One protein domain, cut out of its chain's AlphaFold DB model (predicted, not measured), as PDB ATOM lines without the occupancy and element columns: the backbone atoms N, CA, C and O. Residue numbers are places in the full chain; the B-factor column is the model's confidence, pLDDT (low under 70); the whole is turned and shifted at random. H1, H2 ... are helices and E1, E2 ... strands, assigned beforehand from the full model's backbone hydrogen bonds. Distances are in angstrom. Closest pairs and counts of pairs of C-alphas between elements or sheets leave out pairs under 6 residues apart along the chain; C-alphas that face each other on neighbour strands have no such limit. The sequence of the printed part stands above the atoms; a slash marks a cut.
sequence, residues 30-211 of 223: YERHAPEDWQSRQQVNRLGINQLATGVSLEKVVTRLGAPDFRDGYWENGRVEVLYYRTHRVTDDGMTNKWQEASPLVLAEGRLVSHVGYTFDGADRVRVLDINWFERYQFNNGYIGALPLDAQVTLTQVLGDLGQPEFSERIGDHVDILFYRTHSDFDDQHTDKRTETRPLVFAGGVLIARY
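This is residues 30 to 211 of the 223 residues of an uncharacterized protein of OM182 bacterium MED-G24 (UniProt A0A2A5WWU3). Two four-stranded antiparallel sheets stand face to face as a sandwich, their strands crossed at 29 degrees, and each sheet has two helices packed on its far side. The first half is H1 and H2 on the sheet E1, E2, E3, E4; the second is H3 and H4 on the sheet E6, E7, E9, E10, with a small two-strand ribbon of E5 and E8 beside the ends of E7 and E9 at Arg 181 and Thr 197. The printed part has 182 residues, with four named helices and ten named strands in the order H1 H2 E1 E2 E3 E4 E5 H3 H4 E6 E7 E8 E9 E10, a mixed class of helices and strands. It is compact, with a radius of gyration of the C-alphas of 16.2 A, and rounded, spanning 47 by 39 by 31 A.

Begin with H1, residues 38 to 50, and H2, residues 58 to 65: they touch, with residues 44 to 49 of H1 alone, and the closest C-alphas are those of Asn 45 and Leu 65, 6.0 A apart. They run opposite ways at a steep tilt of 49 degrees. Both are on one face of a strongly twisted sheet, making two layers, helices over a sheet: E1, residues 70 to 74, E2, residues 80 to 86, E3, residues 102 to 108, and E4, residues 111 to 115. These four form a meander, each strand the antiparallel neighbour of the one before; look for N 72 and O 82 at 2.9 A, N 83 and O 105 at 2.9 A, and N 106 and O 114 at 2.8 A. H1 lies over E2 at a height over the sheet of 8.6 A, and the closest C-alphas of the two are those of Gln 42 and Arg 86, 5.9 A apart. Further on, E5, residues 125 to 127, pairs antiparallel with E8, residues 190 to 192, with N 126 and O 191 at 3.0 A. H3, residues 133 to 146, and H4, residues 155 to 162, are close but not clearly touching, Asn 140 and Leu 162 having the closest C-alphas at 6.7 A. Both are on one face of the second sheet, again two layers: E6, residues 167 to 171, E7, residues 175 to 181, E9, residues 197 to 203, and E10, residues 206 to 210, in that order. Across it find N 169 and O 177 at 2.9 A, N 178 and O 200 at 2.9 A, and N 201 and O 209 at 2.8 A. The parts of the two sheets that face each other are 10.8 A apart centre to centre. H1 and H3 are apart, as are H2 and H4. In H1, H2, H3 and H4 every O i to N i+4 pair is within hydrogen-bond range.

Find C-alpha 38 at (-15.151, 52.150, 1.394); from there H1 runs 18.4 A to C-alpha 50. H2 covers 10.5 A, E2 19.9 A and E3 19.2 A. C-alpha 133 at (-13.260, 21.964, 18.690) begins H3, which is 19.9 A long. E7 is 19.8 A and E9 19.4 A long, and E10 ends at C-alpha 210, (-4.522, 40.965, 19.289).

The two C-alphas farthest apart are those of Ala 34 and Ile 131, 48.1 A. The printed part has no cut, and its one long link is E2 to E3, 15 residues. Mean pLDDT of the printed part is 83.3; 18 residues are under 70, among them 30 to 36, 129 to 131 and 149 to 151.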
ATOM      1  N   TYR A  30     -11.194  55.836  13.621       49.66
ATOM      2  CA  TYR A  30     -10.540  56.719  12.661       49.66
ATOM      3  C   TYR A  30     -11.553  57.163  11.609       49.66
ATOM      4  O   TYR A  30     -12.167  56.323  10.951       49.66
ATOM      5  N   GLU A  31     -11.720  58.475  11.436       45.12
ATOM      6  CA  GLU A  31     -12.534  59.042  10.362       45.12
ATOM      7  C   GLU A  31     -11.698  59.188   9.081       45.12
ATOM      8  O   GLU A  31     -10.818  60.044   8.968       45.12
ATOM      9  N   ARG A  32     -12.013  58.375   8.069       50.28
ATOM     10  CA  ARG A  32     -11.725  58.668   6.656       50.28
ATOM     11  C   ARG A  32     -12.807  58.053   5.778       50.28
ATOM     12  O   ARG A  32     -12.794  56.843   5.560       50.28
ATOM     13  N   HIS A  33     -13.711  58.885   5.260       48.22
ATOM     14  CA  HIS A  33     -13.696  59.421   3.887       48.22
ATOM     15  C   HIS A  33     -15.101  59.703   3.339       48.22
ATOM     16  O   HIS A  33     -16.108  59.280   3.895       48.22
ATOM     17  N   ALA A  34     -15.124  60.464   2.238       46.31
ATOM     18  CA  ALA A  34     -16.300  60.716   1.422       46.31
ATOM     19  C   ALA A  34     -17.040  59.402   1.061       46.31
ATOM     20  O   ALA A  34     -16.383  58.371   0.901       46.31
ATOM     21  N   PRO A  35     -18.376  59.437   0.902       47.84
ATOM     22  CA  PRO A  35     -19.258  58.260   0.929       47.84
ATOM     23  C   PRO A  35     -18.993  57.116  -0.072       47.84
ATOM     24  O   PRO A  35     -19.555  56.040   0.104       47.84
ATOM     25  N   GLU A  36     -18.184  57.303  -1.120       50.72
ATOM     26  CA  GLU A  36     -18.283  56.483  -2.341       50.72
ATOM     27  C   GLU A  36     -17.280  55.320  -2.515       50.72
ATOM     28  O   GLU A  36     -17.437  54.581  -3.476       50.72
ATOM     29  N   ASP A  37     -16.300  55.061  -1.629       70.31
ATOM     30  CA  ASP A  37     -15.233  54.077  -1.968       70.31
ATOM     31  C   ASP A  37     -14.803  53.098  -0.848       70.31
ATOM     32  O   ASP A  37     -13.796  52.393  -0.961       70.31
ATOM     33  N   TRP A  38     -15.550  53.006   0.261       73.88
ATOM     34  CA  TRP A  38     -15.151  52.150   1.394       73.88
ATOM     35  C   TRP A  38     -15.210  50.645   1.073       73.88
ATOM     36  O   TRP A  38     -14.344  49.893   1.526       73.88
ATOM     37  N   GLN A  39     -16.182  50.204   0.266       79.44
ATOM     38  CA  GLN A  39     -16.311  48.803  -0.166       79.44
ATOM     39  C   GLN A  39     -15.133  48.393  -1.057       79.44
ATOM     40  O   GLN A  39     -14.498  47.361  -0.834       79.44
ATOM     41  N   SER A  40     -14.786  49.253  -2.016       82.31
ATOM     42  CA  SER A  40     -13.618  49.100  -2.889       82.31
ATOM     43  C   SER A  40     -12.325  49.033  -2.072       82.31
ATOM     44  O   SER A  40     -11.531  48.105  -2.231       82.31
ATOM     45  N   ARG A  41     -12.147  49.941  -1.100       83.81
ATOM     46  CA  ARG A  41     -10.994  49.939  -0.187       83.81
ATOM     47  C   ARG A  41     -10.862  48.624   0.582       83.81
ATOM     48  O   ARG A  41      -9.765  48.073   0.645       83.81
ATOM     49  N   GLN A  42     -11.955  48.105   1.140       87.69
ATOM     50  CA  GLN A  42     -11.950  46.821   1.850       87.69
ATOM     51  C   GLN A  42     -11.580  45.663   0.930       87.69
ATOM     52  O   GLN A  42     -10.747  44.834   1.295       87.69
ATOM     53  N   GLN A  43     -12.158  45.615  -0.272       85.75
ATOM     54  CA  GLN A  43     -11.849  44.576  -1.247       85.75
ATOM     55  C   GLN A  43     -10.374  44.625  -1.670       85.75
ATOM     56  O   GLN A  43      -9.706  43.590  -1.668       85.75
ATOM     57  N   VAL A  44      -9.842  45.817  -1.962       88.88
ATOM     58  CA  VAL A  44      -8.421  46.029  -2.283       88.88
ATOM     59  C   VAL A  44      -7.527  45.589  -1.128       88.88
ATOM     60  O   VAL A  44      -6.540  44.894  -1.365       88.88
ATOM     61  N   ASN A  45      -7.880  45.933   0.113       91.62
ATOM     62  CA  ASN A  45      -7.129  45.516   1.292       91.62
ATOM     63  C   ASN A  45      -7.125  43.988   1.433       91.62
ATOM     64  O   ASN A  45      -6.051  43.402   1.532       91.62
ATOM     65  N   ARG A  46      -8.286  43.319   1.357       90.00
ATOM     66  CA  ARG A  46      -8.374  41.849   1.455       90.00
ATOM     67  C   ARG A  46      -7.536  41.148   0.383       90.00
ATOM     68  O   ARG A  46      -6.714  40.289   0.700       90.00
ATOM     69  N   LEU A  47      -7.699  41.547  -0.882       89.31
ATOM     70  CA  LEU A  47      -6.952  40.970  -2.005       89.31
ATOM     71  C   LEU A  47      -5.450  41.249  -1.905       89.31
ATOM     72  O   LEU A  47      -4.639  40.377  -2.204       89.31
ATOM     73  N   GLY A  48      -5.075  42.458  -1.488       91.56
ATOM     74  CA  GLY A  48      -3.681  42.846  -1.320       91.56
ATOM     75  C   GLY A  48      -3.001  42.077  -0.191       91.56
ATOM     76  O   GLY A  48      -1.901  41.573  -0.400       91.56
ATOM     77  N   ILE A  49      -3.660  41.942   0.964       91.38
ATOM     78  CA  ILE A  49      -3.153  41.203   2.130       91.38
ATOM     79  C   ILE A  49      -2.948  39.724   1.793       91.38
ATOM     80  O   ILE A  49      -1.894  39.180   2.106       91.38
ATOM     81  N   ASN A  50      -3.890  39.098   1.079       88.38
ATOM     82  CA  ASN A  50      -3.759  37.704   0.633       88.38
ATOM     83  C   ASN A  50      -2.526  37.436  -0.236       88.38
ATOM     84  O   ASN A  50      -2.074  36.299  -0.324       88.38
ATOM     85  N   GLN A  51      -2.006  38.460  -0.910       90.44
ATOM     86  CA  GLN A  51      -0.856  38.346  -1.807       90.44
ATOM     87  C   GLN A  51       0.467  38.719  -1.134       90.44
ATOM     88  O   GLN A  51       1.517  38.661  -1.779       90.44
ATOM     89  N   LEU A  52       0.442  39.149   0.129       92.12
ATOM     90  CA  LEU A  52       1.665  39.418   0.865       92.12
ATOM     91  C   LEU A  52       2.330  38.098   1.248       92.12
ATOM     92  O   LEU A  52       1.687  37.167   1.716       92.12
ATOM     93  N   ALA A  53       3.643  38.045   1.055       89.75
ATOM     94  CA  ALA A  53       4.480  36.992   1.604       89.75
ATOM     95  C   ALA A  53       5.155  37.499   2.879       89.75
ATOM     96  O   ALA A  53       5.506  38.680   2.978       89.75
ATOM     97  N   THR A  54       5.423  36.609   3.831       89.12
ATOM     98  CA  THR A  54       6.296  36.933   4.963       89.12
ATOM     99  C   THR A  54       7.661  37.420   4.469       89.12
ATOM    100  O   THR A  54       8.183  36.985   3.442       89.12
ATOM    101  N   GLY A  55       8.259  38.348   5.201       91.38
ATOM    102  CA  GLY A  55       9.543  38.955   4.893       91.38
ATOM    103  C   GLY A  55       9.474  40.158   3.952       91.38
ATOM    104  O   GLY A  55      10.519  40.762   3.723       91.38
ATOM    105  N   VAL A  56       8.321  40.561   3.410       95.62
ATOM    106  CA  VAL A  56       8.222  41.833   2.662       95.62
ATOM    107  C   VAL A  56       8.466  43.037   3.580       95.62
ATOM    108  O   VAL A  56       8.156  42.992   4.766       95.62
ATOM    109  N   SER A  57       9.049  44.118   3.055       96.75
ATOM    110  CA  SER A  57       9.342  45.318   3.850       96.75
ATOM    111  C   SER A  57       8.092  46.162   4.110       96.75
ATOM    112  O   SER A  57       7.174  46.182   3.291       96.75
ATOM    113  N   LEU A  58       8.106  46.934   5.201       94.44
ATOM    114  CA  LEU A  58       7.090  47.945   5.523       94.44
ATOM    115  C   LEU A  58       6.753  48.842   4.324       94.44
ATOM    116  O   LEU A  58       5.587  49.051   4.003       94.44
ATOM    117  N   GLU A  59       7.777  49.342   3.635       95.38
ATOM    118  CA  GLU A  59       7.607  50.195   2.457       95.38
ATOM    119  C   GLU A  59       6.818  49.489   1.348       95.38
ATOM    120  O   GLU A  59       5.912  50.080   0.761       95.38
ATOM    121  N   LYS A  60       7.107  48.208   1.087       96.25
ATOM    122  CA  LYS A  60       6.382  47.420   0.083       96.25
ATOM    123  C   LYS A  60       4.940  47.156   0.500       96.25
ATOM    124  O   LYS A  60       4.060  47.218  -0.354       96.25
ATOM    125  N   VAL A  61       4.691  46.911   1.789       96.19
ATOM    126  CA  VAL A  61       3.331  46.768   2.333       96.19
ATOM    127  C   VAL A  61       2.535  48.053   2.105       96.19
ATOM    128  O   VAL A  61       1.474  48.013   1.486       96.19
ATOM    129  N   VAL A  62       3.076  49.205   2.512       93.75
ATOM    130  CA  VAL A  62       2.409  50.509   2.355       93.75
ATOM    131  C   VAL A  62       2.259  50.895   0.882       93.75
ATOM    132  O   VAL A  62       1.231  51.435   0.495       93.75
ATOM    133  N   THR A  63       3.228  50.571   0.027       92.12
ATOM    134  CA  THR A  63       3.109  50.793  -1.425       92.12
ATOM    135  C   THR A  63       1.985  49.953  -2.033       92.12
ATOM    136  O   THR A  63       1.267  50.421  -2.912       92.12
ATOM    137  N   ARG A  64       1.801  48.713  -1.559       92.81
ATOM    138  CA  ARG A  64       0.773  47.789  -2.059       92.81
ATOM    139  C   ARG A  64      -0.630  48.157  -1.574       92.81
ATOM    140  O   ARG A  64      -1.568  48.065  -2.361       92.81
ATOM    141  N   LEU A  65      -0.765  48.502  -0.294       91.38
ATOM    142  CA  LEU A  65      -2.052  48.668   0.397       91.38
ATOM    143  C   LEU A  65      -2.427  50.139   0.643       91.38
ATOM    144  O   LEU A  65      -3.546  50.455   1.044       91.38
ATOM    145  N   GLY A  66      -1.512  51.076   0.412       91.25
ATOM    146  CA  GLY A  66      -1.632  52.458   0.866       91.25
ATOM    147  C   GLY A  66      -1.391  52.603   2.373       91.25
ATOM    148  O   GLY A  66      -0.928  51.683   3.054       91.25
ATOM    149  N   ALA A  67      -1.720  53.783   2.900       89.62
ATOM    150  CA  ALA A  67      -1.604  54.064   4.329       89.62
ATOM    151  C   ALA A  67      -2.558  53.171   5.154       89.62
ATOM    152  O   ALA A  67      -3.700  52.964   4.726       89.62
ATOM    153  N   PRO A  68      -2.112  52.646   6.307       90.50
ATOM    154  CA  PRO A  68      -2.982  51.893   7.204       90.50
ATOM    155  C   PRO A  68      -3.997  52.813   7.892       90.50
ATOM    156  O   PRO A  68      -3.744  54.010   8.047       90.50
ATOM    157  N   ASP A  69      -5.121  52.246   8.328       86.56
ATOM    158  CA  ASP A  69      -6.118  52.954   9.137       86.56
ATOM    159  C   ASP A  69      -5.572  53.211  10.557       86.56
ATOM    160  O   ASP A  69      -5.774  54.290  11.108       86.56
ATOM    161  N   PHE A  70      -4.801  52.263  11.115       86.44
ATOM    162  CA  PHE A  70      -4.082  52.430  12.387       86.44
ATOM    163  C   PHE A  70      -2.670  51.848  12.326       86.44
ATOM    164  O   PHE A  70      -2.397  50.907  11.578       86.44
ATOM    165  N   ARG A  71      -1.768  52.375  13.155       89.00
ATOM    166  CA  ARG A  71      -0.401  51.872  13.304       89.00
ATOM    167  C   ARG A  71       0.027  51.961  14.757       89.00
ATOM    168  O   ARG A  71       0.093  53.060  15.299       89.00
ATOM    169  N   ASP A  72       0.383  50.821  15.329       85.50
ATOM    170  CA  ASP A  72       1.025  50.749  16.638       85.50
ATOM    171  C   ASP A  72       2.501  50.401  16.471       85.50
ATOM    172  O   ASP A  72       2.870  49.675  15.544       85.50
ATOM    173  N   GLY A  73       3.335  50.890  17.383       84.25
ATOM    174  CA  GLY A  73       4.756  50.574  17.434       84.25
ATOM    175  C   GLY A  73       5.189  50.245  18.856       84.25
ATOM    176  O   GLY A  73       4.851  50.964  19.794       84.25
ATOM    177  N   TYR A  74       5.974  49.186  18.981       81.19
ATOM    178  CA  TYR A  74       6.568  48.690  20.210       81.19
ATOM    179  C   TYR A  74       8.070  48.562  19.980       81.19
ATOM    180  O   TYR A  74       8.501  48.032  18.959       81.19
ATOM    181  N   TRP A  75       8.861  49.100  20.905       78.75
ATOM    182  CA  TRP A  75      10.315  49.232  20.743       78.75
ATOM    183  C   TRP A  75      11.101  48.615  21.897       78.75
ATOM    184  O   TRP A  75      12.331  48.589  21.879       78.75
ATOM    185  N   GLU A  76      10.398  48.143  22.923       68.81
ATOM    186  CA  GLU A  76      11.011  47.544  24.094       68.81
ATOM    187  C   GLU A  76      11.426  46.108  23.768       68.81
ATOM    188  O   GLU A  76      10.602  45.275  23.394       68.81
ATOM    189  N   ASN A  77      12.728  45.842  23.880       69.94
ATOM    190  CA  ASN A  77      13.378  44.588  23.492       69.94
ATOM    191  C   ASN A  77      13.360  44.265  21.989       69.94
ATOM    192  O   ASN A  77      13.764  43.174  21.628       69.94
ATOM    193  N   GLY A  78      12.995  45.217  21.125       73.94
ATOM    194  CA  GLY A  78      13.085  45.124  19.662       73.94
ATOM    195  C   GLY A  78      11.944  45.862  18.967       73.94
ATOM    196  O   GLY A  78      11.017  46.340  19.621       73.94
ATOM    197  N   ARG A  79      12.024  46.023  17.642       84.69
ATOM    198  CA  ARG A  79      11.050  46.800  16.861       84.69
ATOM    199  C   ARG A  79       9.918  45.905  16.374       84.69
ATOM    200  O   ARG A  79      10.095  45.164  15.406       84.69
ATOM    201  N   VAL A  80       8.729  46.075  16.943       85.94
ATOM    202  CA  VAL A  80       7.480  45.501  16.429       85.94
ATOM    203  C   VAL A  80       6.526  46.611  16.021       85.94
ATOM    204  O   VAL A  80       6.307  47.568  16.754       85.94
ATOM    205  N   GLU A  81       5.929  46.483  14.846       88.94
ATOM    206  CA  GLU A  81       4.900  47.394  14.361       88.94
ATOM    207  C   GLU A  81       3.676  46.599  13.936       88.94
ATOM    208  O   GLU A  81       3.800  45.554  13.301       88.94
ATOM    209  N   VAL A  82       2.488  47.103  14.254       87.19
ATOM    210  CA  VAL A  82       1.236  46.480  13.825       87.19
ATOM    211  C   VAL A  82       0.452  47.485  13.006       87.19
ATOM    212  O   VAL A  82       0.077  48.547  13.501       87.19
ATOM    213  N   LEU A  83       0.242  47.163  11.731       91.06
ATOM    214  CA  LEU A  83      -0.550  47.970  10.809       91.06
ATOM    215  C   LEU A  83      -1.946  47.376  10.717       91.06
ATOM    216  O   LEU A  83      -2.085  46.192  10.428       91.06
ATOM    217  N   TYR A  84      -2.969  48.195  10.896       88.31
ATOM    218  CA  TYR A  84      -4.357  47.762  10.814       88.31
ATOM    219  C   TYR A  84      -4.977  48.351   9.555       88.31
ATOM    220  O   TYR A  84      -4.992  49.570   9.372       88.31
ATOM    221  N   TYR A  85      -5.484  47.474   8.694       89.19
ATOM    222  CA  TYR A  85      -6.190  47.840   7.470       89.19
ATOM    223  C   TYR A  85      -7.640  47.392   7.575       89.19
ATOM    224  O   TYR A  85      -7.906  46.220   7.842       89.19
ATOM    225  N   ARG A  86      -8.582  48.300   7.333       87.50
ATOM    226  CA  ARG A  86     -10.011  47.985   7.305       87.50
ATOM    227  C   ARG A  86     -10.306  46.963   6.221       87.50
ATOM    228  O   ARG A  86      -9.998  47.184   5.048       87.50
ATOM    229  N   THR A  87     -10.917  45.854   6.598       87.06
ATOM    230  CA  THR A  87     -11.140  44.708   5.699       87.06
ATOM    231  C   THR A  87     -12.584  44.255   5.675       87.06
ATOM    232  O   THR A  87     -12.966  43.487   4.795       87.06
ATOM    233  N   HIS A  88     -13.394  44.757   6.598       84.50
ATOM    234  CA  HIS A  88     -14.828  44.538   6.657       84.50
ATOM    235  C   HIS A  88     -15.486  45.664   7.455       84.50
ATOM    236  O   HIS A  88     -14.804  46.557   7.963       84.50
ATOM    237  N   ARG A  89     -16.817  45.655   7.483       81.06
ATOM    238  CA  ARG A  89     -17.634  46.612   8.220       81.06
ATOM    239  C   ARG A  89     -18.599  45.853   9.116       81.06
ATOM    240  O   ARG A  89     -19.223  44.897   8.663       81.06
ATOM    241  N   VAL A  90     -18.706  46.292  10.356       74.69
ATOM    242  CA  VAL A  90     -19.642  45.800  11.364       74.69
ATOM    243  C   VAL A  90     -20.730  46.848  11.598       74.69
ATOM    244  O   VAL A  90     -21.899  46.482  11.697       74.69
ATOM    245  N   THR A  91     -20.384  48.143  11.622       70.31
ATOM    246  CA  THR A  91     -21.341  49.239  11.864       70.31
ATOM    247  C   THR A  91     -21.356  50.282  10.749       70.31
ATOM    248  O   THR A  91     -20.324  50.663  10.194       70.31
ATOM    249  N   ASP A  92     -22.551  50.784  10.411       70.12
ATOM    250  CA  ASP A  92     -22.722  51.865   9.430       70.12
ATOM    251  C   ASP A  92     -22.664  53.262  10.078       70.12
ATOM    252  O   ASP A  92     -23.556  54.083   9.909       70.12
ATOM    253  N   ASP A  93     -21.625  53.528  10.871       71.50
ATOM    254  CA  ASP A  93     -21.445  54.779  11.632       71.50
ATOM    255  C   ASP A  93     -20.362  55.704  11.043       71.50
ATOM    256  O   ASP A  93     -19.964  56.690  11.656       71.50
ATOM    257  N   GLY A  94     -19.875  55.388   9.841       67.19
ATOM    258  CA  GLY A  94     -18.778  56.091   9.167       67.19
ATOM    259  C   GLY A  94     -17.397  55.904   9.807       67.19
ATOM    260  O   GLY A  94     -16.410  56.413   9.271       67.19
ATOM    261  N   MET A  95     -17.306  55.161  10.909       75.06
ATOM    262  CA  MET A  95     -16.079  54.975  11.666       75.06
ATOM    263  C   MET A  95     -15.425  53.629  11.339       75.06
ATOM    264  O   MET A  95     -15.966  52.804  10.609       75.06
ATOM    265  N   THR A  96     -14.194  53.426  11.809       74.69
ATOM    266  CA  THR A  96     -13.525  52.120  11.739       74.69
ATOM    267  C   THR A  96     -13.072  51.706  13.112       74.69
ATOM    268  O   THR A  96     -12.252  52.397  13.706       74.69
ATOM    269  N   ASN A  97     -13.558  50.569  13.593       80.38
ATOM    270  CA  ASN A  97     -13.072  49.960  14.814       80.38
ATOM    271  C   ASN A  97     -11.819  49.126  14.520       80.38
ATOM    272  O   ASN A  97     -11.869  48.097  13.846       80.38
ATOM    273  N   LYS A  98     -10.685  49.548  15.080       76.00
ATOM    274  CA  LYS A  98      -9.389  48.867  14.939       76.00
ATOM    275  C   LYS A  98      -9.428  47.364  15.248       76.00
ATOM    276  O   LYS A  98      -8.697  46.596  14.631       76.00
ATOM    277  N   TRP A  99     -10.243  46.952  16.213       69.88
ATOM    278  CA  TRP A  99     -10.286  45.572  16.688       69.88
ATOM    279  C   TRP A  99     -11.233  44.726  15.852       69.88
ATOM    280  O   TRP A  99     -10.860  43.628  15.458       69.88
ATOM    281  N   GLN A 100     -12.422  45.264  15.570       71.75
ATOM    282  CA  GLN A 100     -13.534  44.516  14.991       71.75
ATOM    283  C   GLN A 100     -13.678  44.665  13.480       71.75
ATOM    284  O   GLN A 100     -14.404  43.875  12.908       71.75
ATOM    285  N   GLU A 101     -13.047  45.650  12.834       77.94
ATOM    286  CA  GLU A 101     -13.247  45.939  11.399       77.94
ATOM    287  C   GLU A 101     -11.938  45.972  10.596       77.94
ATOM    288  O   GLU A 101     -11.946  46.048   9.360       77.94
ATOM    289  N   ALA A 102     -10.795  45.899  11.281       83.50
ATOM    290  CA  ALA A 102      -9.479  45.975  10.671       83.50
ATOM    291  C   ALA A 102      -8.651  44.724  10.942       83.50
ATOM    292  O   ALA A 102      -8.666  44.163  12.034       83.50
ATOM    293  N   SER A 103      -7.895  44.297   9.937       86.75
ATOM    294  CA  SER A 103      -7.004  43.155  10.062       86.75
ATOM    295  C   SER A 103      -5.561  43.603  10.269       86.75
ATOM    296  O   SER A 103      -5.083  44.470   9.524       86.75
ATOM    297  N   PRO A 104      -4.864  43.031  11.264       87.75
ATOM    298  CA  PRO A 104      -3.505  43.415  11.586       87.75
ATOM    299  C   PRO A 104      -2.485  42.717  10.690       87.75
ATOM    300  O   PRO A 104      -2.580  41.522  10.399       87.75
ATOM    301  N   LEU A 105      -1.468  43.479  10.312       91.12
ATOM    302  CA  LEU A 105      -0.220  43.020   9.723       91.12
ATOM    303  C   LEU A 105       0.872  43.302  10.744       91.12
ATOM    304  O   LEU A 105       1.106  44.459  11.099       91.12
ATOM    305  N   VAL A 106       1.529  42.250  11.215       88.69
ATOM    306  CA  VAL A 106       2.588  42.326  12.219       88.69
ATOM    307  C   VAL A 106       3.921  42.392  11.496       88.69
ATOM    308  O   VAL A 106       4.245  41.515  10.689       88.69
ATOM    309  N   LEU A 107       4.700  43.425  11.785       91.44
ATOM    310  CA  LEU A 107       6.054  43.592  11.293       91.44
ATOM    311  C   LEU A 107       7.033  43.531  12.457       91.44
ATOM    312  O   LEU A 107       6.835  44.206  13.459       91.44
ATOM    313  N   ALA A 108       8.116  42.785  12.286       88.19
ATOM    314  CA  ALA A 108       9.266  42.818  13.176       88.19
ATOM    315  C   ALA A 108      10.472  43.324  12.387       88.19
ATOM    316  O   ALA A 108      10.689  42.912  11.244       88.19
ATOM    317  N   GLU A 109      11.225  44.260  12.961       89.56
ATOM    318  CA  GLU A 109      12.406  44.858  12.326       89.56
ATOM    319  C   GLU A 109      12.124  45.372  10.898       89.56
ATOM    320  O   GLU A 109      12.912  45.228   9.962       89.56
ATOM    321  N   GLY A 110      10.934  45.958  10.711       91.50
ATOM    322  CA  GLY A 110      10.483  46.522   9.436       91.50
ATOM    323  C   GLY A 110      10.105  45.494   8.362       91.50
ATOM    324  O   GLY A 110       9.912  45.880   7.203       91.50
ATOM    325  N   ARG A 111       9.983  44.206   8.710       93.19
ATOM    326  CA  ARG A 111       9.569  43.131   7.797       93.19
ATOM    327  C   ARG A 111       8.291  42.461   8.278       93.19
ATOM    328  O   ARG A 111       8.152  42.198   9.463       93.19
ATOM    329  N   LEU A 112       7.386  42.151   7.354       92.94
ATOM    330  CA  LEU A 112       6.154  41.423   7.644       92.94
ATOM    331  C   LEU A 112       6.480  40.032   8.186       92.94
ATOM    332  O   LEU A 112       7.165  39.263   7.519       92.94
ATOM    333  N   VAL A 113       5.979  39.706   9.369       88.50
ATOM    334  CA  VAL A 113       6.168  38.390   9.990       88.50
ATOM    335  C   VAL A 113       4.870  37.614  10.095       88.50
ATOM    336  O   VAL A 113       4.894  36.399   9.986       88.50
ATOM    337  N   SER A 114       3.736  38.303  10.227       87.75
ATOM    338  CA  SER A 114       2.432  37.657  10.304       87.75
ATOM    339  C   SER A 114       1.333  38.546   9.732       87.75
ATOM    340  O   SER A 114       1.380  39.774   9.835       87.75
ATOM    341  N   HIS A 115       0.345  37.912   9.117       88.12
ATOM    342  CA  HIS A 115      -0.899  38.516   8.660       88.12
ATOM    343  C   HIS A 115      -1.975  37.432   8.591       88.12
ATOM    344  O   HIS A 115      -1.673  36.241   8.498       88.12
ATOM    345  N   VAL A 116      -3.237  37.848   8.607       83.56
ATOM    346  CA  VAL A 116      -4.353  36.939   8.323       83.56
ATOM    347  C   VAL A 116      -4.527  36.710   6.824       83.56
ATOM    348  O   VAL A 116      -3.993  37.460   6.000       83.56
ATOM    349  N   GLY A 117      -5.272  35.665   6.472       80.38
ATOM    350  CA  GLY A 117      -5.721  35.384   5.113       80.38
ATOM    351  C   GLY A 117      -7.246  35.398   5.009       80.38
ATOM    352  O   GLY A 117      -7.956  35.142   5.975       80.38
ATOM    353  N   TYR A 118      -7.736  35.690   3.809       78.38
ATOM    354  CA  TYR A 118      -9.150  35.647   3.415       78.38
ATOM    355  C   TYR A 118      -9.413  34.599   2.334       78.38
ATOM    356  O   TYR A 118     -10.510  34.516   1.791       78.38
ATOM    357  N   THR A 119      -8.385  33.859   1.932       77.25
ATOM    358  CA  THR A 119      -8.501  32.790   0.947       77.25
ATOM    359  C   THR A 119      -7.693  31.611   1.441       77.25
ATOM    360  O   THR A 119      -6.523  31.763   1.788       77.25
ATOM    361  N   PHE A 120      -8.338  30.453   1.463       74.50
ATOM    362  CA  PHE A 120      -7.688  29.194   1.763       74.50
ATOM    363  C   PHE A 120      -6.695  28.842   0.650       74.50
ATOM    364  O   PHE A 120      -7.076  28.779  -0.520       74.50
ATOM    365  N   ASP A 121      -5.437  28.596   1.009       69.69
ATOM    366  CA  ASP A 121      -4.418  28.089   0.080       69.69
ATOM    367  C   ASP A 121      -3.793  26.756   0.522       69.69
ATOM    368  O   ASP A 121      -2.959  26.195  -0.189       69.69
ATOM    369  N   GLY A 122      -4.224  26.228   1.673       71.38
ATOM    370  CA  GLY A 122      -3.844  24.917   2.186       71.38
ATOM    371  C   GLY A 122      -2.379  24.768   2.589       71.38
ATOM    372  O   GLY A 122      -1.963  23.645   2.874       71.38
ATOM    373  N   ALA A 123      -1.599  25.852   2.615       72.25
ATOM    374  CA  ALA A 123      -0.163  25.776   2.867       72.25
ATOM    375  C   ALA A 123       0.175  25.514   4.348       72.25
ATOM    376  O   ALA A 123       1.113  24.772   4.629       72.25
ATOM    377  N   ASP A 124      -0.613  26.065   5.281       82.62
ATOM    378  CA  ASP A 124      -0.335  26.030   6.724       82.62
ATOM    379  C   ASP A 124      -1.506  25.417   7.502       82.62
ATOM    380  O   ASP A 124      -2.356  26.133   8.040       82.62
ATOM    381  N   ARG A 125      -1.555  24.078   7.575       87.94
ATOM    382  CA  ARG A 125      -2.621  23.349   8.282       87.94
ATOM    383  C   ARG A 125      -2.093  22.402   9.350       87.94
ATOM    384  O   ARG A 125      -1.098  21.712   9.143       87.94
ATOM    385  N   VAL A 126      -2.831  22.293  10.450       87.38
ATOM    386  CA  VAL A 126      -2.640  21.247  11.468       87.38
ATOM    387  C   VAL A 126      -3.932  20.478  11.681       87.38
ATOM    388  O   VAL A 126      -5.020  21.033  11.553       87.38
ATOM    389  N   ARG A 127      -3.828  19.184  11.998       85.25
ATOM    390  CA  ARG A 127      -4.999  18.382  12.353       85.25
ATOM    391  C   ARG A 127      -5.526  18.831  13.713       85.25
ATOM    392  O   ARG A 127      -4.769  18.929  14.676       85.25
ATOM    393  N   VAL A 128      -6.831  19.033  13.792       77.94
ATOM    394  CA  VAL A 128      -7.550  19.299  15.032       77.94
ATOM    395  C   VAL A 128      -7.466  18.044  15.892       77.94
ATOM    396  O   VAL A 128      -8.008  16.993  15.548       77.94
ATOM    397  N   LEU A 129      -6.736  18.142  17.000       65.75
ATOM    398  CA  LEU A 129      -6.594  17.041  17.957       65.75
ATOM    399  C   LEU A 129      -7.735  17.010  18.982       65.75
ATOM    400  O   LEU A 129      -7.882  16.026  19.702       65.75
ATOM    401  N   ASP A 130      -8.533  18.076  19.037       68.94
ATOM    402  CA  ASP A 130      -9.600  18.260  20.009       68.94
ATOM    403  C   ASP A 130     -10.958  17.841  19.431       68.94
ATOM    404  O   ASP A 130     -11.453  18.430  18.467       68.94
ATOM    405  N   ILE A 131     -11.571  16.819  20.028       65.25
ATOM    406  CA  ILE A 131     -12.905  16.352  19.635       65.25
ATOM    407  C   ILE A 131     -13.998  17.392  19.946       65.25
ATOM    408  O   ILE A 131     -15.039  17.382  19.294       65.25
ATOM    409  N   ASN A 132     -13.729  18.342  20.852       78.81
ATOM    410  CA  ASN A 132     -14.634  19.424  21.249       78.81
ATOM    411  C   ASN A 132     -14.247  20.772  20.618       78.81
ATOM    412  O   ASN A 132     -14.412  21.833  21.223       78.81
ATOM    413  N   TRP A 133     -13.745  20.761  19.380       77.69
ATOM    414  CA  TRP A 133     -13.260  21.964  18.690       77.69
ATOM    415  C   TRP A 133     -14.249  23.144  18.703       77.69
ATOM    416  O   TRP A 133     -13.816  24.297  18.729       77.69
ATOM    417  N   PHE A 134     -15.557  22.857  18.721       80.62
ATOM    418  CA  PHE A 134     -16.621  23.855  18.810       80.62
ATOM    419  C   PHE A 134     -16.580  24.639  20.131       80.62
ATOM    420  O   PHE A 134     -16.590  25.868  20.131       80.62
ATOM    421  N   GLU A 135     -16.467  23.939  21.260       83.44
ATOM    422  CA  GLU A 135     -16.357  24.560  22.587       83.44
ATOM    423  C   GLU A 135     -15.053  25.356  22.704       83.44
ATOM    424  O   GLU A 135     -15.043  26.481  23.207       83.44
ATOM    425  N   ARG A 136     -13.958  24.807  22.164       83.81
ATOM    426  CA  ARG A 136     -12.640  25.443  22.211       83.81
ATOM    427  C   ARG A 136     -12.600  26.774  21.472       83.81
ATOM    428  O   ARG A 136     -12.108  27.752  22.028       83.81
ATOM    429  N   TYR A 137     -13.127  26.860  20.247       85.94
ATOM    430  CA  TYR A 137     -13.090  28.141  19.534       85.94
ATOM    431  C   TYR A 137     -14.024  29.181  20.180       85.94
ATOM    432  O   TYR A 137     -13.702  30.371  20.178       85.94
ATOM    433  N   GLN A 138     -15.162  28.763  20.754       86.06
ATOM    434  CA  GLN A 138     -16.041  29.670  21.501       86.06
ATOM    435  C   GLN A 138     -15.341  30.232  22.738       86.06
ATOM    436  O   GLN A 138     -15.380  31.443  22.965       86.06
ATOM    437  N   PHE A 139     -14.658  29.371  23.494       88.81
ATOM    438  CA  PHE A 139     -13.849  29.779  24.634       88.81
ATOM    439  C   PHE A 139     -12.731  30.743  24.218       88.81
ATOM    440  O   PHE A 139     -12.624  31.828  24.790       88.81
ATOM    441  N   ASN A 140     -11.971  30.406  23.170       90.38
ATOM    442  CA  ASN A 140     -10.913  31.264  22.635       90.38
ATOM    443  C   ASN A 140     -11.449  32.652  22.260       90.38
ATOM    444  O   ASN A 140     -10.852  33.659  22.635       90.38
ATOM    445  N   ASN A 141     -12.594  32.728  21.575       86.62
ATOM    446  CA  ASN A 141     -13.226  34.007  21.246       86.62
ATOM    447  C   ASN A 141     -13.616  34.803  22.492       86.62
ATOM    448  O   ASN A 141     -13.312  35.992  22.576       86.62
ATOM    449  N   GLY A 142     -14.281  34.161  23.455       86.75
ATOM    450  CA  GLY A 142     -14.698  34.818  24.691       86.75
ATOM    451  C   GLY A 142     -13.509  35.384  25.464       86.75
ATOM    452  O   GLY A 142     -13.520  36.552  25.848       86.75
ATOM    453  N   TYR A 143     -12.456  34.583  25.625       90.06
ATOM    454  CA  TYR A 143     -11.247  34.981  26.336       90.06
ATOM    455  C   TYR A 143     -10.493  36.102  25.605       90.06
ATOM    456  O   TYR A 143     -10.244  37.152  26.192       90.06
ATOM    457  N   ILE A 144     -10.180  35.930  24.312       87.62
ATOM    458  CA  ILE A 144      -9.414  36.917  23.524       87.62
ATOM    459  C   ILE A 144     -10.161  38.251  23.426       87.62
ATOM    460  O   ILE A 144      -9.545  39.313  23.545       87.62
ATOM    461  N   GLY A 145     -11.482  38.211  23.235       83.06
ATOM    462  CA  GLY A 145     -12.324  39.406  23.191       83.06
ATOM    463  C   GLY A 145     -12.364  40.162  24.523       83.06
ATOM    464  O   GLY A 145     -12.440  41.391  24.519       83.06
ATOM    465  N   ALA A 146     -12.257  39.445  25.646       84.62
ATOM    466  CA  ALA A 146     -12.296  40.002  26.998       84.62
ATOM    467  C   ALA A 146     -10.933  40.467  27.535       84.62
ATOM    468  O   ALA A 146     -10.884  41.069  28.610       84.62
ATOM    469  N   LEU A 147      -9.829  40.210  26.822       84.25
ATOM    470  CA  LEU A 147      -8.507  40.642  27.268       84.25
ATOM    471  C   LEU A 147      -8.494  42.169  27.502       84.25
ATOM    472  O   LEU A 147      -8.975  42.934  26.658       84.25
ATOM    473  N   PRO A 148      -7.940  42.662  28.618       76.69
ATOM    474  CA  PRO A 148      -7.805  44.099  28.841       76.69
ATOM    475  C   PRO A 148      -6.852  44.716  27.805       76.69
ATOM    476  O   PRO A 148      -5.948  44.049  27.304       76.69
ATOM    477  N   LEU A 149      -7.098  45.973  27.430       60.12
ATOM    478  CA  LEU A 149      -6.266  46.714  26.466       60.12
ATOM    479  C   LEU A 149      -5.147  47.516  27.149       60.12
ATOM    480  O   LEU A 149      -4.189  47.905  26.494       60.12
ATOM    481  N   ASP A 150      -5.281  47.759  28.450       61.06
ATOM    482  CA  ASP A 150      -4.427  48.608  29.284       61.06
ATOM    483  C   ASP A 150      -3.685  47.837  30.388       61.06
ATOM    484  O   ASP A 150      -2.837  48.405  31.075       61.06
ATOM    485  N   ALA A 151      -3.963  46.540  30.556       67.25
ATOM    486  CA  ALA A 151      -3.255  45.697  31.511       67.25
ATOM    487  C   ALA A 151      -2.137  44.893  30.835       67.25
ATOM    488  O   ALA A 151      -2.267  44.437  29.698       67.25
ATOM    489  N   GLN A 152      -1.052  44.659  31.576       82.88
ATOM    490  CA  GLN A 152       0.045  43.790  31.152       82.88
ATOM    491  C   GLN A 152      -0.393  42.319  31.177       82.88
ATOM    492  O   GLN A 152      -0.131  41.587  32.131       82.88
ATOM    493  N   VAL A 153      -1.077  41.878  30.123       90.31
ATOM    494  CA  VAL A 153      -1.382  40.461  29.901       90.31
ATOM    495  C   VAL A 153      -0.088  39.751  29.518       90.31
ATOM    496  O   VAL A 153       0.584  40.153  28.569       90.31
ATOM    497  N   THR A 154       0.273  38.696  30.244       92.75
ATOM    498  CA  THR A 154       1.537  37.982  30.011       92.75
ATOM    499  C   THR A 154       1.353  36.752  29.129       92.75
ATOM    500  O   THR A 154       0.295  36.120  29.122       92.75
ATOM    501  N   LEU A 155       2.416  36.366  28.425       91.94
ATOM    502  CA  LEU A 155       2.483  35.130  27.644       91.94
ATOM    503  C   LEU A 155       2.159  33.905  28.510       91.94
ATOM    504  O   LEU A 155       1.386  33.040  28.109       91.94
ATOM    505  N   THR A 156       2.717  33.852  29.721       94.62
ATOM    506  CA  THR A 156       2.490  32.751  30.664       94.62
ATOM    507  C   THR A 156       1.032  32.654  31.092       94.62
ATOM    508  O   THR A 156       0.504  31.548  31.154       94.62
ATOM    509  N   GLN A 157       0.376  33.788  31.347       94.50
ATOM    510  CA  GLN A 157      -1.050  33.807  31.666       94.50
ATOM    511  C   GLN A 157      -1.872  33.236  30.508       94.50
ATOM    512  O   GLN A 157      -2.655  32.316  30.710       94.50
ATOM    513  N   VAL A 158      -1.650  33.722  29.283       94.69
ATOM    514  CA  VAL A 158      -2.418  33.268  28.112       94.69
ATOM    515  C   VAL A 158      -2.209  31.780  27.834       94.69
ATOM    516  O   VAL A 158      -3.180  31.079  27.577       94.69
ATOM    517  N   LEU A 159      -0.980  31.273  27.943       95.06
ATOM    518  CA  LEU A 159      -0.708  29.839  27.798       95.06
ATOM    519  C   LEU A 159      -1.334  28.997  28.922       95.06
ATOM    520  O   LEU A 159      -1.695  27.847  28.683       95.06
ATOM    521  N   GLY A 160      -1.454  29.546  30.133       95.12
ATOM    522  CA  GLY A 160      -2.139  28.894  31.249       95.12
ATOM    523  C   GLY A 160      -3.653  28.821  31.050       95.12
ATOM    524  O   GLY A 160      -4.250  27.782  31.324       95.12
ATOM    525  N   ASP A 161      -4.247  29.895  30.526       94.06
ATOM    526  CA  ASP A 161      -5.697  30.039  30.393       94.06
ATOM    527  C   ASP A 161      -6.241  29.399  29.103       94.06
ATOM    528  O   ASP A 161      -7.259  28.711  29.139       94.06
ATOM    529  N   LEU A 162      -5.564  29.589  27.962       91.62
ATOM    530  CA  LEU A 162      -5.966  29.043  26.654       91.62
ATOM    531  C   LEU A 162      -5.304  27.703  26.308       91.62
ATOM    532  O   LEU A 162      -5.718  27.031  25.362       91.62
ATOM    533  N   GLY A 163      -4.252  27.313  27.029       91.56
ATOM    534  CA  GLY A 163      -3.436  26.158  26.672       91.56
ATOM    535  C   GLY A 163      -2.561  26.397  25.436       91.56
ATOM    536  O   GLY A 163      -2.235  27.529  25.067       91.56
ATOM    537  N   GLN A 164      -2.143  25.300  24.797       90.62
ATOM    538  CA  GLN A 164      -1.256  25.339  23.628       90.62
ATOM    539  C   GLN A 164      -1.990  25.870  22.387       90.62
ATOM    540  O   GLN A 164      -3.078  25.368  22.086       90.62
ATOM    541  N   PRO A 165      -1.412  26.823  21.639       92.75
ATOM    542  CA  PRO A 165      -1.996  27.293  20.387       92.75
ATOM    543  C   PRO A 165      -1.873  26.242  19.276       92.75
ATOM    544  O   PRO A 165      -1.048  25.330  19.349       92.75
ATOM    545  N   GLU A 166      -2.665  26.389  18.213       89.81
ATOM    546  CA  GLU A 166      -2.555  25.549  17.015       89.81
ATOM    547  C   GLU A 166      -1.254  25.821  16.251       89.81
ATOM    548  O   GLU A 166      -0.653  24.898  15.698       89.81
ATOM    549  N   PHE A 167      -0.793  27.075  16.260       90.88
ATOM    550  CA  PHE A 167       0.510  27.460  15.726       90.88
ATOM    551  C   PHE A 167       1.188  28.472  16.642       90.88
ATOM    552  O   PHE A 167       0.540  29.282  17.306       90.88
ATOM    553  N   SER A 168       2.514  28.482  16.623       92.12
ATOM    554  CA  SER A 168       3.311  29.505  17.290       92.12
ATOM    555  C   SER A 168       4.509  29.872  16.437       92.12
ATOM    556  O   SER A 168       5.156  28.995  15.864       92.12
ATOM    557  N   GLU A 169       4.841  31.153  16.405       89.12
ATOM    558  CA  GLU A 169       6.056  31.660  15.783       89.12
ATOM    559  C   GLU A 169       6.851  32.468  16.792       89.12
ATOM    560  O   GLU A 169       6.280  33.212  17.588       89.12
ATOM    561  N   ARG A 170       8.176  32.353  16.718       88.62
ATOM    562  CA  ARG A 170       9.087  33.207  17.470       88.62
ATOM    563  C   ARG A 170       9.976  33.963  16.500       88.62
ATOM    564  O   ARG A 170      10.638  33.346  15.666       88.62
ATOM    565  N   ILE A 171       9.983  35.288  16.608       83.62
ATOM    566  CA  ILE A 171      10.822  36.158  15.786       83.62
ATOM    567  C   ILE A 171      11.896  36.776  16.672       83.62
ATOM    568  O   ILE A 171      11.604  37.476  17.642       83.62
ATOM    569  N   GLY A 172      13.154  36.501  16.329       78.56
ATOM    570  CA  GLY A 172      14.280  36.865  17.179       78.56
ATOM    571  C   GLY A 172      14.184  36.196  18.552       78.56
ATOM    572  O   GLY A 172      13.753  35.050  18.683       78.56
ATOM    573  N   ASP A 173      14.601  36.919  19.584       81.56
ATOM    574  CA  ASP A 173      14.643  36.461  20.971       81.56
ATOM    575  C   ASP A 173      13.568  37.095  21.862       81.56
ATOM    576  O   ASP A 173      13.557  36.823  23.061       81.56
ATOM    577  N   HIS A 174      12.642  37.878  21.304       81.88
ATOM    578  CA  HIS A 174      11.734  38.711  22.097       81.88
ATOM    579  C   HIS A 174      10.292  38.796  21.579       81.88
ATOM    580  O   HIS A 174       9.451  39.287  22.332       81.88
ATOM    581  N   VAL A 175       9.983  38.333  20.358       86.06
ATOM    582  CA  VAL A 175       8.610  38.352  19.818       86.06
ATOM    583  C   VAL A 175       8.041  36.945  19.726       86.06
ATOM    584  O   VAL A 175       8.615  36.098  19.042       86.06
ATOM    585  N   ASP A 176       6.881  36.730  20.337       90.94
ATOM    586  CA  ASP A 176       6.083  35.514  20.192       90.94
ATOM    587  C   ASP A 176       4.751  35.840  19.520       90.94
ATOM    588  O   ASP A 176       4.080  36.809  19.877       90.94
ATOM    589  N   ILE A 177       4.346  35.018  18.558       90.25
ATOM    590  CA  ILE A 177       3.041  35.107  17.910       90.25
ATOM    591  C   ILE A 177       2.332  33.776  18.111       90.25
ATOM    592  O   ILE A 177       2.788  32.747  17.612       90.25
ATOM    593  N   LEU A 178       1.226  33.793  18.851       93.00
ATOM    594  CA  LEU A 178       0.409  32.612  19.110       93.00
ATOM    595  C   LEU A 178      -0.854  32.661  18.261       93.00
ATOM    596  O   LEU A 178      -1.558  33.668  18.258       93.00
ATOM    597  N   PHE A 179      -1.159  31.569  17.573       90.75
ATOM    598  CA  PHE A 179      -2.305  31.455  16.683       90.75
ATOM    599  C   PHE A 179      -3.315  30.495  17.295       90.75
ATOM    600  O   PHE A 179      -3.124  29.277  17.256       90.75
ATOM    601  N   TYR A 180      -4.380  31.059  17.858       90.69
ATOM    602  CA  TYR A 180      -5.484  30.287  18.418       90.69
ATOM    603  C   TYR A 180      -6.629  30.197  17.420       90.69
ATOM    604  O   TYR A 180      -7.022  31.202  16.818       90.69
ATOM    605  N   ARG A 181      -7.203  29.006  17.265       88.69
ATOM    606  CA  ARG A 181      -8.409  28.792  16.468       88.69
ATOM    607  C   ARG A 181      -9.570  29.592  17.051       88.69
ATOM    608  O   ARG A 181      -9.890  29.469  18.230       88.69
ATOM    609  N   THR A 182     -10.226  30.385  16.216       85.50
ATOM    610  CA  THR A 182     -11.361  31.244  16.619       85.50
ATOM    611  C   THR A 182     -12.613  31.002  15.790       85.50
ATOM    612  O   THR A 182     -13.671  31.535  16.096       85.50
ATOM    613  N   HIS A 183     -12.515  30.207  14.734       84.44
ATOM    614  CA  HIS A 183     -13.651  29.746  13.950       84.44
ATOM    615  C   HIS A 183     -13.229  28.531  13.124       84.44
ATOM    616  O   HIS A 183     -12.089  28.059  13.201       84.44
ATOM    617  N   SER A 184     -14.193  27.999  12.385       81.38
ATOM    618  CA  SER A 184     -14.015  26.898  11.458       81.38
ATOM    619  C   SER A 184     -14.667  27.289  10.144       81.38
ATOM    620  O   SER A 184     -15.867  27.559  10.131       81.38
ATOM    621  N   ASP A 185     -13.892  27.300   9.069       73.44
ATOM    622  CA  ASP A 185     -14.411  27.515   7.716       73.44
ATOM    623  C   ASP A 185     -14.916  26.190   7.125       73.44
ATOM    624  O   ASP A 185     -15.873  26.165   6.350       73.44
ATOM    625  N   PHE A 186     -14.301  25.071   7.534       74.12
ATOM    626  CA  PHE A 186     -14.597  23.734   7.022       74.12
ATOM    627  C   PHE A 186     -14.699  22.706   8.154       74.12
ATOM    628  O   PHE A 186     -13.891  22.708   9.081       74.12
ATOM    629  N   ASP A 187     -15.660  21.785   8.065       77.19
ATOM    630  CA  ASP A 187     -15.721  20.604   8.939       77.19
ATOM    631  C   ASP A 187     -14.837  19.486   8.369       77.19
ATOM    632  O   ASP A 187     -15.311  18.491   7.820       77.19
ATOM    633  N   ASP A 188     -13.520  19.698   8.405       81.44
ATOM    634  CA  ASP A 188     -12.549  18.786   7.795       81.44
ATOM    635  C   ASP A 188     -11.438  18.329   8.751       81.44
ATOM    636  O   ASP A 188     -10.426  17.772   8.324       81.44
ATOM    637  N   GLN A 189     -11.647  18.514  10.059       83.25
ATOM    638  CA  GLN A 189     -10.702  18.167  11.130       83.25
ATOM    639  C   GLN A 189      -9.327  18.833  11.003       83.25
ATOM    640  O   GLN A 189      -8.355  18.336  11.575       83.25
ATOM    641  N   HIS A 190      -9.212  19.944  10.283       87.31
ATOM    642  CA  HIS A 190      -7.978  20.710  10.204       87.31
ATOM    643  C   HIS A 190      -8.211  22.150  10.657       87.31
ATOM    644  O   HIS A 190      -9.338  22.623  10.761       87.31
ATOM    645  N   THR A 191      -7.122  22.820  11.013       88.38
ATOM    646  CA  THR A 191      -7.088  24.256  11.266       88.38
ATOM    647  C   THR A 191      -6.093  24.879  10.312       88.38
ATOM    648  O   THR A 191      -4.926  24.490  10.311       88.38
ATOM    649  N   ASP A 192      -6.558  25.820   9.501       88.44
ATOM    650  CA  ASP A 192      -5.739  26.701   8.686       88.44
ATOM    651  C   ASP A 192      -5.247  27.883   9.519       88.44
ATOM    652  O   ASP A 192      -6.020  28.587  10.174       88.44
ATOM    653  N   LYS A 193      -3.938  28.119   9.494       87.56
ATOM    654  CA  LYS A 193      -3.318  29.186  10.275       87.56
ATOM    655  C   LYS A 193      -3.836  30.567   9.891       87.56
ATOM    656  O   LYS A 193      -4.016  31.410  10.764       87.56
ATOM    657  N   ARG A 194      -4.030  30.846   8.604       82.69
ATOM    658  CA  ARG A 194      -4.292  32.204   8.119       82.69
ATOM    659  C   ARG A 194      -5.767  32.553   8.130       82.69
ATOM    660  O   ARG A 194      -6.077  33.712   8.412       82.69
ATOM    661  N   THR A 195      -6.643  31.602   7.824       83.50
ATOM    662  CA  THR A 195      -8.081  31.872   7.784       83.50
ATOM    663  C   THR A 195      -8.724  31.622   9.141       83.50
ATOM    664  O   THR A 195      -9.315  32.558   9.667       83.50
ATOM    665  N   GLU A 196      -8.484  30.470   9.780       86.75
ATOM    666  CA  GLU A 196      -9.254  29.979  10.943       86.75
ATOM    667  C   GLU A 196      -8.704  30.388  12.326       86.75
ATOM    668  O   GLU A 196      -9.364  30.202  13.360       86.75
ATOM    669  N   THR A 197      -7.507  30.977  12.379       87.38
ATOM    670  CA  THR A 197      -6.899  31.444  13.637       87.38
ATOM    671  C   THR A 197      -6.873  32.961  13.758       87.38
ATOM    672  O   THR A 197      -7.094  33.701  12.794       87.38
ATOM    673  N   ARG A 198      -6.619  33.444  14.978       85.31
ATOM    674  CA  ARG A 198      -6.324  34.854  15.235       85.31
ATOM    675  C   ARG A 198      -5.024  34.972  16.028       85.31
ATOM    676  O   ARG A 198      -4.877  34.277  17.036       85.31
ATOM    677  N   PRO A 199      -4.083  35.823  15.580       87.62
ATOM    678  CA  PRO A 199      -2.807  35.978  16.253       87.62
ATOM    679  C   PRO A 199      -2.934  36.830  17.522       87.62
ATOM    680  O   PRO A 199      -3.584  37.883  17.531       87.62
ATOM    681  N   LEU A 200      -2.239  36.395  18.566       89.31
ATOM    682  CA  LEU A 200      -1.853  37.186  19.729       89.31
ATOM    683  C   LEU A 200      -0.350  37.442  19.643       89.31
ATOM    684  O   LEU A 200       0.425  36.496  19.507       89.31
ATOM    685  N   VAL A 201       0.056  38.706  19.703       86.94
ATOM    686  CA  VAL A 201       1.454  39.124  19.565       86.94
ATOM    687  C   VAL A 201       1.976  39.559  20.922       86.94
ATOM    688  O   VAL A 201       1.402  40.452  21.549       86.94
ATOM    689  N   PHE A 202       3.089  38.969  21.336       88.62
ATOM    690  CA  PHE A 202       3.788  39.294  22.565       88.62
ATOM    691  C   PHE A 202       5.176  39.837  22.247       88.62
ATOM    692  O   PHE A 202       5.883  39.272  21.416       88.62
ATOM    693  N   ALA A 203       5.574  40.901  22.938       84.75
ATOM    694  CA  ALA A 203       6.937  41.420  22.936       84.75
ATOM    695  C   ALA A 203       7.460  41.438  24.374       84.75
ATOM    696  O   ALA A 203       6.773  41.905  25.281       84.75
ATOM    697  N   GLY A 204       8.636  40.852  24.611       85.69
ATOM    698  CA  GLY A 204       9.184  40.712  25.965       85.69
ATOM    699  C   GLY A 204       8.280  39.909  26.914       85.69
ATOM    700  O   GLY A 204       8.328  40.105  28.123       85.69
ATOM    701  N   GLY A 205       7.426  39.032  26.373       88.81
ATOM    702  CA  GLY A 205       6.459  38.244  27.142       88.81
ATOM    703  C   GLY A 205       5.173  38.982  27.532       88.81
ATOM    704  O   GLY A 205       4.358  38.409  28.253       88.81
ATOM    705  N   VAL A 206       4.959  40.211  27.055       88.38
ATOM    706  CA  VAL A 206       3.742  41.003  27.299       88.38
ATOM    707  C   VAL A 206       2.943  41.136  26.010       88.38
ATOM    708  O   VAL A 206       3.517  41.346  24.944       88.38
ATOM    709  N   LEU A 207       1.621  40.994  26.094       87.88
ATOM    710  CA  LEU A 207       0.710  41.144  24.965       87.88
ATOM    711  C   LEU A 207       0.741  42.588  24.459       87.88
ATOM    712  O   LEU A 207       0.446  43.520  25.202       87.88
ATOM    713  N   ILE A 208       1.047  42.751  23.178       81.88
ATOM    714  CA  ILE A 208       1.118  44.056  22.513       81.88
ATOM    715  C   ILE A 208       0.099  44.198  21.383       81.88
ATOM    716  O   ILE A 208      -0.278  45.304  21.010       81.88
ATOM    717  N   ALA A 209      -0.393  43.094  20.826       80.00
ATOM    718  CA  ALA A 209      -1.480  43.154  19.862       80.00
ATOM    719  C   ALA A 209      -2.317  41.885  19.880       80.00
ATOM    720  O   ALA A 209      -1.832  40.787  20.147       80.00
ATOM    721  N   ARG A 210      -3.588  42.055  19.536       81.31
ATOM    722  CA  ARG A 210      -4.522  40.965  19.289       81.31
ATOM    723  C   ARG A 210      -5.361  41.285  18.069       81.31
ATOM    724  O   ARG A 210      -5.640  42.452  17.795       81.31
ATOM    725  N   TYR A 211      -5.810  40.243  17.388       73.88
ATOM    726  CA  TYR A 211      -6.869  40.356  16.399       73.88
ATOM    727  C   TYR A 211      -8.143  39.713  16.937       73.88
ATOM    728  O   TYR A 211      -8.107  38.569  17.383       73.88
TER     729      TYR A 211